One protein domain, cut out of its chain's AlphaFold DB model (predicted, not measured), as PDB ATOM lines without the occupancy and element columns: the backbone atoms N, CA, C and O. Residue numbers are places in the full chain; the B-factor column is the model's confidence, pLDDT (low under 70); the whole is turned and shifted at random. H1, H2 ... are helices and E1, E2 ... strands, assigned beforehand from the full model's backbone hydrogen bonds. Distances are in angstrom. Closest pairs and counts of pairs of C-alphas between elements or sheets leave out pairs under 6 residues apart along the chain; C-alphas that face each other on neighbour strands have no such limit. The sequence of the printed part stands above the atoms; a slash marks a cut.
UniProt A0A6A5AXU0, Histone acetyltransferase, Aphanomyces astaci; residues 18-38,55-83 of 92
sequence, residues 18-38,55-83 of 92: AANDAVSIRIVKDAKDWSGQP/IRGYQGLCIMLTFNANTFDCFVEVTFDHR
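Overview. This is residues 18 to 38 and 55 to 83 of the 92 residues of the protein "Histone acetyltransferase" of Aphanomyces astaci (UniProt A0A6A5AXU0). A narrow sheet of three long strands, E1, E2 and E3 side by side, runs lengthwise through a rod-shaped model, with the one-turn helix H1 leading into E1 at one end. E2 and E3 form a hairpin whose turn lies at the other end, where residues 29 to 38 fold back after E1. The printed part has 50 residues with one named helix and three named strands, in the order H1, E1, E2, E3; the sheet order is E1, E2, E3, mixed, and the class is mostly strand, with 23 residues in named elements, under half of those printed. The whole is loose, with a radius of gyration of the C-alphas of 12.2 A, and the C-alphas span 35 by 16 by 15 A.

Along the chain. The longest strand by residues is E2, residues 62 to 68, 19.4 A from first to last C-alpha; its C-alpha 62 is at (144.789, 180.247, 236.494). E1 covers residues 23 to 28 and measures 16.3 A. E3 covers residues 74 to 79, measures 16.2 A and ends with C-alpha 79 at (143.587, 176.948, 232.682). H1 covers residues 19 to 22, 4.9 A long, and begins with C-alpha 19 at (140.505, 184.656, 243.251).

Arrangement. E2 is the inner strand, and E1 and E3 are the edge strands. E1 and E2 are parallel, with 23 degrees between their directions; the C-alphas of Val 23 and Ile 63 face each other at 4.7 A, and N 24 and O 63 are within hydrogen-bond range at 2.8 A, as are N 67 and O 26 at 2.9 A. E2 and E3, a hairpin, are antiparallel at 163 degrees; the C-alphas of Ile 63 and Val 78 face each other at 4.6 A, and N 64 and O 77 are within hydrogen-bond range at 2.8 A. Beyond the named strands, residues 58 to 59 pair with residues 82 to 83, antiparallel. H1 is on the sheet but only grazes it, with its residues 19 to 22; the closest C-alphas of H1 and E2 are those of Ala 22 and Cys 62, 4.8 A apart. H1 is too short for any O i to N i+4 pair inside it; its one O i to N i+3 pair is within hydrogen-bond range.

Size, cuts and confidence. The two C-alphas farthest apart, those of Gly 57 and Asn 70, are 35.1 A apart. Residues 39 to 54 are not printed, and C-alphas 38 and 55 are 23.6 A apart across this cut, which falls in the link from E1 to E2. The links from H1 to E1 and from E2 to E3 are tight. The mean pLDDT of the printed part is 91.9, and no printed residue is under 70.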
ATOM      1  N   ALA A  18     142.163 181.364 246.176       93.81
ATOM      2  CA  ALA A  18     141.967 182.807 246.274       93.81
ATOM      3  C   ALA A  18     141.884 183.413 244.865       93.81
ATOM      4  O   ALA A  18     142.789 183.257 244.046       93.81
ATOM      5  N   ALA A  19     140.784 184.098 244.567       94.31
ATOM      6  CA  ALA A  19     140.505 184.656 243.251       94.31
ATOM      7  C   ALA A  19     141.549 185.701 242.828       94.31
ATOM      8  O   ALA A  19     141.911 185.774 241.655       94.31
ATOM      9  N   ASN A  20     142.060 186.479 243.781       94.38
ATOM     10  CA  ASN A  20     143.061 187.515 243.537       94.38
ATOM     11  C   ASN A  20     144.389 186.901 243.059       94.38
ATOM     12  O   ASN A  20     145.033 187.464 242.180       94.38
ATOM     13  N   ASP A  21     144.739 185.713 243.558       94.62
ATOM     14  CA  ASP A  21     145.942 184.984 243.145       94.62
ATOM     15  C   ASP A  21     145.704 184.183 241.855       94.62
ATOM     16  O   ASP A  21     146.579 184.107 240.993       94.62
ATOM     17  N   ALA A  22     144.500 183.626 241.686       95.50
ATOM     18  CA  ALA A  22     144.118 182.883 240.485       95.50
ATOM     19  C   ALA A  22     144.050 183.773 239.236       95.50
ATOM     20  O   ALA A  22     144.298 183.302 238.127       95.50
ATOM     21  N   VAL A  23     143.692 185.052 239.390       96.62
ATOM     22  CA  VAL A  23     143.595 185.997 238.275       96.62
ATOM     23  C   VAL A  23     144.933 186.690 238.055       96.62
ATOM     24  O   VAL A  23     145.428 187.416 238.912       96.62
ATOM     25  N   SER A  24     145.486 186.523 236.861       96.62
ATOM     26  CA  SER A  24     146.654 187.254 236.378       96.62
ATOM     27  C   SER A  24     146.245 188.195 235.256       96.62
ATOM     28  O   SER A  24     145.530 187.807 234.338       96.62
ATOM     29  N   ILE A  25     146.711 189.437 235.309       96.19
ATOM     30  CA  ILE A  25     146.434 190.464 234.309       96.19
ATOM     31  C   ILE A  25     147.744 190.861 233.640       96.19
ATOM     32  O   ILE A  25     148.750 191.084 234.308       96.19
ATOM     33  N   ARG A  26     147.727 191.005 232.316       95.44
ATOM     34  CA  ARG A  26     148.808 191.643 231.559       95.44
ATOM     35  C   ARG A  26     148.258 192.590 230.508       95.44
ATOM     36  O   ARG A  26     147.157 192.407 229.988       95.44
ATOM     37  N   ILE A  27     149.069 193.580 230.165       95.12
ATOM     38  CA  ILE A  27     148.764 194.555 229.120       95.12
ATOM     39  C   ILE A  27     149.848 194.435 228.053       95.12
ATOM     40  O   ILE A  27     151.034 194.566 228.349       95.12
ATOM     41  N   VAL A  28     149.443 194.165 226.814       94.00
ATOM     42  CA  VAL A  28     150.344 193.898 225.686       94.00
ATOM     43  C   VAL A  28     150.144 194.948 224.596       94.00
ATOM     44  O   VAL A  28     149.017 195.319 224.271       94.00
ATOM     45  N   LYS A  29     151.240 195.457 224.022       90.88
ATOM     46  CA  LYS A  29     151.175 196.402 222.891       90.88
ATOM     47  C   LYS A  29     150.995 195.688 221.557       90.88
ATOM     48  O   LYS A  29     150.228 196.149 220.719       90.88
ATOM     49  N   ASP A  30     151.702 194.576 221.391       86.38
ATOM     50  CA  ASP A  30     151.695 193.743 220.196       86.38
ATOM     51  C   ASP A  30     151.560 192.272 220.609       86.38
ATOM     52  O   ASP A  30     152.050 191.862 221.665       86.38
ATOM     53  N   ALA A  31     150.895 191.473 219.778       79.69
ATOM     54  CA  ALA A  31     150.710 190.045 220.021       79.69
ATOM     55  C   ALA A  31     152.043 189.274 220.044       79.69
ATOM     56  O   ALA A  31     152.148 188.242 220.705       79.69
ATOM     57  N   LYS A  32     153.078 189.776 219.360       83.94
ATOM     58  CA  LYS A  32     154.411 189.152 219.335       83.94
ATOM     59  C   LYS A  32     155.101 189.163 220.696       83.94
ATOM     60  O   LYS A  32     155.863 188.248 220.989       83.94
ATOM     61  N   ASP A  33     154.789 190.147 221.534       81.00
ATOM     62  CA  ASP A  33     155.451 190.350 222.824       81.00
ATOM     63  C   ASP A  33     154.684 189.705 223.992       81.00
ATOM     64  O   ASP A  33     155.043 189.903 225.153       81.00
ATOM     65  N   TRP A  34     153.619 188.936 223.716       81.06
ATOM     66  CA  TRP A  34     152.673 188.472 224.740       81.06
ATOM     67  C   TRP A  34     153.314 187.603 225.841       81.06
ATOM     68  O   TRP A  34     152.898 187.680 226.998       81.06
ATOM     69  N   SER A  35     154.319 186.787 225.505       79.25
ATOM     70  CA  SER A  35     154.911 185.773 226.391       79.25
ATOM     71  C   SER A  35     155.980 186.310 227.348       79.25
ATOM     72  O   SER A  35     156.444 185.564 228.205       79.25
ATOM     73  N   GLY A  36     156.371 187.582 227.218       81.44
ATOM     74  CA  GLY A  36     157.412 188.209 228.043       81.44
ATOM     75  C   GLY A  36     156.951 189.434 228.829       81.44
ATOM     76  O   GLY A  36     157.756 190.023 229.549       81.44
ATOM     77  N   GLN A  37     155.687 189.846 228.690       88.19
ATOM     78  CA  GLN A  37     155.169 190.972 229.464       88.19
ATOM     79  C   GLN A  37     154.946 190.578 230.928       88.19
ATOM     80  O   GLN A  37     154.460 189.475 231.196       88.19
ATOM     81  N   PRO A  38     155.256 191.478 231.878       92.00
ATOM     82  CA  PRO A  38     154.983 191.236 233.282       92.00
ATOM     83  C   PRO A  38     153.478 191.091 233.517       92.00
ATOM     84  O   PRO A  38     152.660 191.792 232.911       92.00
ATOM     85  N   ILE A  55     137.385 180.983 244.659       91.56
ATOM     86  CA  ILE A  55     136.883 180.137 243.576       91.56
ATOM     87  C   ILE A  55     137.034 178.670 243.984       91.56
ATOM     88  O   ILE A  55     138.114 178.225 244.366       91.56
ATOM     89  N   ARG A  56     135.941 177.907 243.914       90.56
ATOM     90  CA  ARG A  56     135.884 176.492 244.321       90.56
ATOM     91  C   ARG A  56     135.656 175.577 243.120       90.56
ATOM     92  O   ARG A  56     135.159 176.023 242.086       90.56
ATOM     93  N   GLY A  57     136.004 174.300 243.275       88.94
ATOM     94  CA  GLY A  57     135.787 173.263 242.258       88.94
ATOM     95  C   GLY A  57     136.843 173.213 241.149       88.94
ATOM     96  O   GLY A  57     136.637 172.515 240.157       88.94
ATOM     97  N   TYR A  58     137.960 173.928 241.303       90.38
ATOM     98  CA  TYR A  58     139.099 173.885 240.387       90.38
ATOM     99  C   TYR A  58     140.392 173.655 241.167       90.38
ATOM    100  O   TYR A  58     140.619 174.292 242.194       90.38
ATOM    101  N   GLN A  59     141.250 172.786 240.641       89.31
ATOM    102  CA  GLN A  59     142.623 172.598 241.097       89.31
ATOM    103  C   GLN A  59     143.580 173.282 240.126       89.31
ATOM    104  O   GLN A  59     143.457 173.086 238.917       89.31
ATOM    105  N   GLY A  60     144.536 174.055 240.646       90.25
ATOM    106  CA  GLY A  60     145.530 174.737 239.810       90.25
ATOM    107  C   GLY A  60     144.919 175.802 238.896       90.25
ATOM    108  O   GLY A  60     145.368 175.978 237.768       90.25
ATOM    109  N   LEU A  61     143.852 176.473 239.345       94.12
ATOM    110  CA  LEU A  61     143.155 177.474 238.541       94.12
ATOM    111  C   LEU A  61     144.051 178.684 238.250       94.12
ATOM    112  O   LEU A  61     144.529 179.345 239.168       94.12
ATOM    113  N   CYS A  62     144.175 179.019 236.970       95.12
ATOM    114  CA  CYS A  62     144.789 180.247 236.494       95.12
ATOM    115  C   CYS A  62     143.891 180.895 235.431       95.12
ATOM    116  O   CYS A  62     143.563 180.291 234.406       95.12
ATOM    117  N   ILE A  63     143.483 182.133 235.697       96.25
ATOM    118  CA  ILE A  63     142.679 182.976 234.815       96.25
ATOM    119  C   ILE A  63     143.588 184.096 234.314       96.25
ATOM    120  O   ILE A  63     143.889 185.039 235.043       96.25
ATOM    121  N   MET A  64     144.020 184.006 233.061       95.94
ATOM    122  CA  MET A  64     144.868 185.005 232.425       95.94
ATOM    123  C   MET A  64     144.015 185.996 231.630       95.94
ATOM    124  O   MET A  64     143.386 185.645 230.630       95.94
ATOM    125  N   LEU A  65     144.032 187.257 232.053       95.75
ATOM    126  CA  LEU A  65     143.408 188.385 231.370       95.75
ATOM    127  C   LEU A  65     144.477 189.167 230.610       95.75
ATOM    128  O   LEU A  65     145.404 189.728 231.194       95.75
ATOM    129  N   THR A  66     144.357 189.208 229.288       95.31
ATOM    130  CA  THR A  66     145.301 189.906 228.411       95.31
ATOM    131  C   THR A  66     144.603 191.057 227.720       95.31
ATOM    132  O   THR A  66     143.699 190.833 226.921       95.31
ATOM    133  N   PHE A  67     145.044 192.280 227.994       95.62
ATOM    134  CA  PHE A  67     144.483 193.481 227.384       95.62
ATOM    135  C   PHE A  67     145.398 194.033 226.298       95.62
ATOM    136  O   PHE A  67     146.607 194.168 226.505       95.62
ATOM    137  N   ASN A  68     144.822 194.424 225.162       94.50
ATOM    138  CA  ASN A  68     145.525 195.269 224.205       94.50
ATOM    139  C   ASN A  68     145.724 196.678 224.796       94.50
ATOM    140  O   ASN A  68     144.768 197.304 225.241       94.50
ATOM    141  N   ALA A  69     146.947 197.206 224.766       93.31
ATOM    142  CA  ALA A  69     147.271 198.508 225.354       93.31
ATOM    143  C   ALA A  69     146.570 199.706 224.680       93.31
ATOM    144  O   ALA A  69     146.463 200.765 225.293       93.31
ATOM    145  N   ASN A  70     146.134 199.561 223.425       93.44
ATOM    146  CA  ASN A  70     145.536 200.643 222.640       93.44
ATOM    147  C   ASN A  70     144.008 200.561 222.622       93.44
ATOM    148  O   ASN A  70     143.338 201.576 222.785       93.44
ATOM    149  N   THR A  71     143.459 199.364 222.399       94.69
ATOM    150  CA  THR A  71     142.010 199.151 222.237       94.69
ATOM    151  C   THR A  71     141.336 198.611 223.492       94.69
ATOM    152  O   THR A  71     140.113 198.648 223.575       94.69
ATOM    153  N   PHE A  72     142.109 198.124 224.470       93.44
ATOM    154  CA  PHE A  72     141.614 197.394 225.641       93.44
ATOM    155  C   PHE A  72     140.782 196.149 225.300       93.44
ATOM    156  O   PHE A  72     140.060 195.635 226.154       93.44
ATOM    157  N   ASP A  73     140.940 195.609 224.087       93.56
ATOM    158  CA  ASP A  73     140.390 194.301 223.749       93.56
ATOM    159  C   ASP A  73     140.934 193.263 224.731       93.56
ATOM    160  O   ASP A  73     142.147 193.172 224.952       93.56
ATOM    161  N   CYS A  74     140.019 192.518 225.346       94.38
ATOM    162  CA  CYS A  74     140.328 191.558 226.392       94.38
ATOM    163  C   CYS A  74     140.300 190.141 225.830       94.38
ATOM    164  O   CYS A  74     139.281 189.680 225.311       94.38
ATOM    165  N   PHE A  75     141.416 189.440 225.978       93.94
ATOM    166  CA  PHE A  75     141.512 188.008 225.760       93.94
ATOM    167  C   PHE A  75     141.566 187.292 227.111       93.94
ATOM    168  O   PHE A  75     142.400 187.621 227.959       93.94
ATOM    169  N   VAL A  76     140.667 186.325 227.294       96.00
ATOM    170  CA  VAL A  76     140.512 185.558 228.533       96.00
ATOM    171  C   VAL A  76     140.925 184.119 228.277       96.00
ATOM    172  O   VAL A  76     140.338 183.442 227.435       96.00
ATOM    173  N   GLU A  77     141.902 183.646 229.037       95.25
ATOM    174  CA  GLU A  77     142.359 182.262 229.017       95.25
ATOM    175  C   GLU A  77     142.189 181.657 230.411       95.25
ATOM    176  O   GLU A  77     142.638 182.223 231.407       95.25
ATOM    177  N   VAL A  78     141.501 180.519 230.484       95.88
ATOM    178  CA  VAL A  78     141.241 179.806 231.738       95.88
ATOM    179  C   VAL A  78     141.910 178.447 231.654       95.88
ATOM    180  O   VAL A  78     141.582 177.641 230.785       95.88
ATOM    181  N   THR A  79     142.837 178.201 232.570       95.12
ATOM    182  CA  THR A  79     143.587 176.948 232.682       95.12
ATOM    183  C   THR A  79     143.424 176.379 234.085       95.12
ATOM    184  O   THR A  79     143.253 177.120 235.051       95.12
ATOM    185  N   PHE A  80     143.386 175.056 234.184       94.69
ATOM    186  CA  PHE A  80     143.261 174.323 235.440       94.69
ATOM    187  C   PHE A  80     143.752 172.891 235.229       94.69
ATOM    188  O   PHE A  80     143.642 172.352 234.125       94.69
ATOM    189  N   ASP A  81     144.244 172.265 236.292       91.94
ATOM    190  CA  ASP A  81     144.708 170.875 236.266       91.94
ATOM    191  C   ASP A  81     143.529 169.903 236.384       91.94
ATOM    192  O   ASP A  81     143.455 168.883 235.695       91.94
ATOM    193  N   HIS A  82     142.582 170.227 237.267       88.62
ATOM    194  CA  HIS A  82     141.393 169.423 237.519       88.62
ATOM    195  C   HIS A  82     140.177 170.307 237.788       88.62
ATOM    196  O   HIS A  82     140.301 171.395 238.351       88.62
ATOM    197  N   ARG A  83     138.992 169.827 237.408       87.62
ATOM    198  CA  ARG A  83     137.713 170.470 237.713       87.62
ATOM    199  C   ARG A  83     136.749 169.438 238.274       87.62
ATOM    200  O   ARG A  83     136.482 168.434 237.616       87.62
TER     201      ARG A  83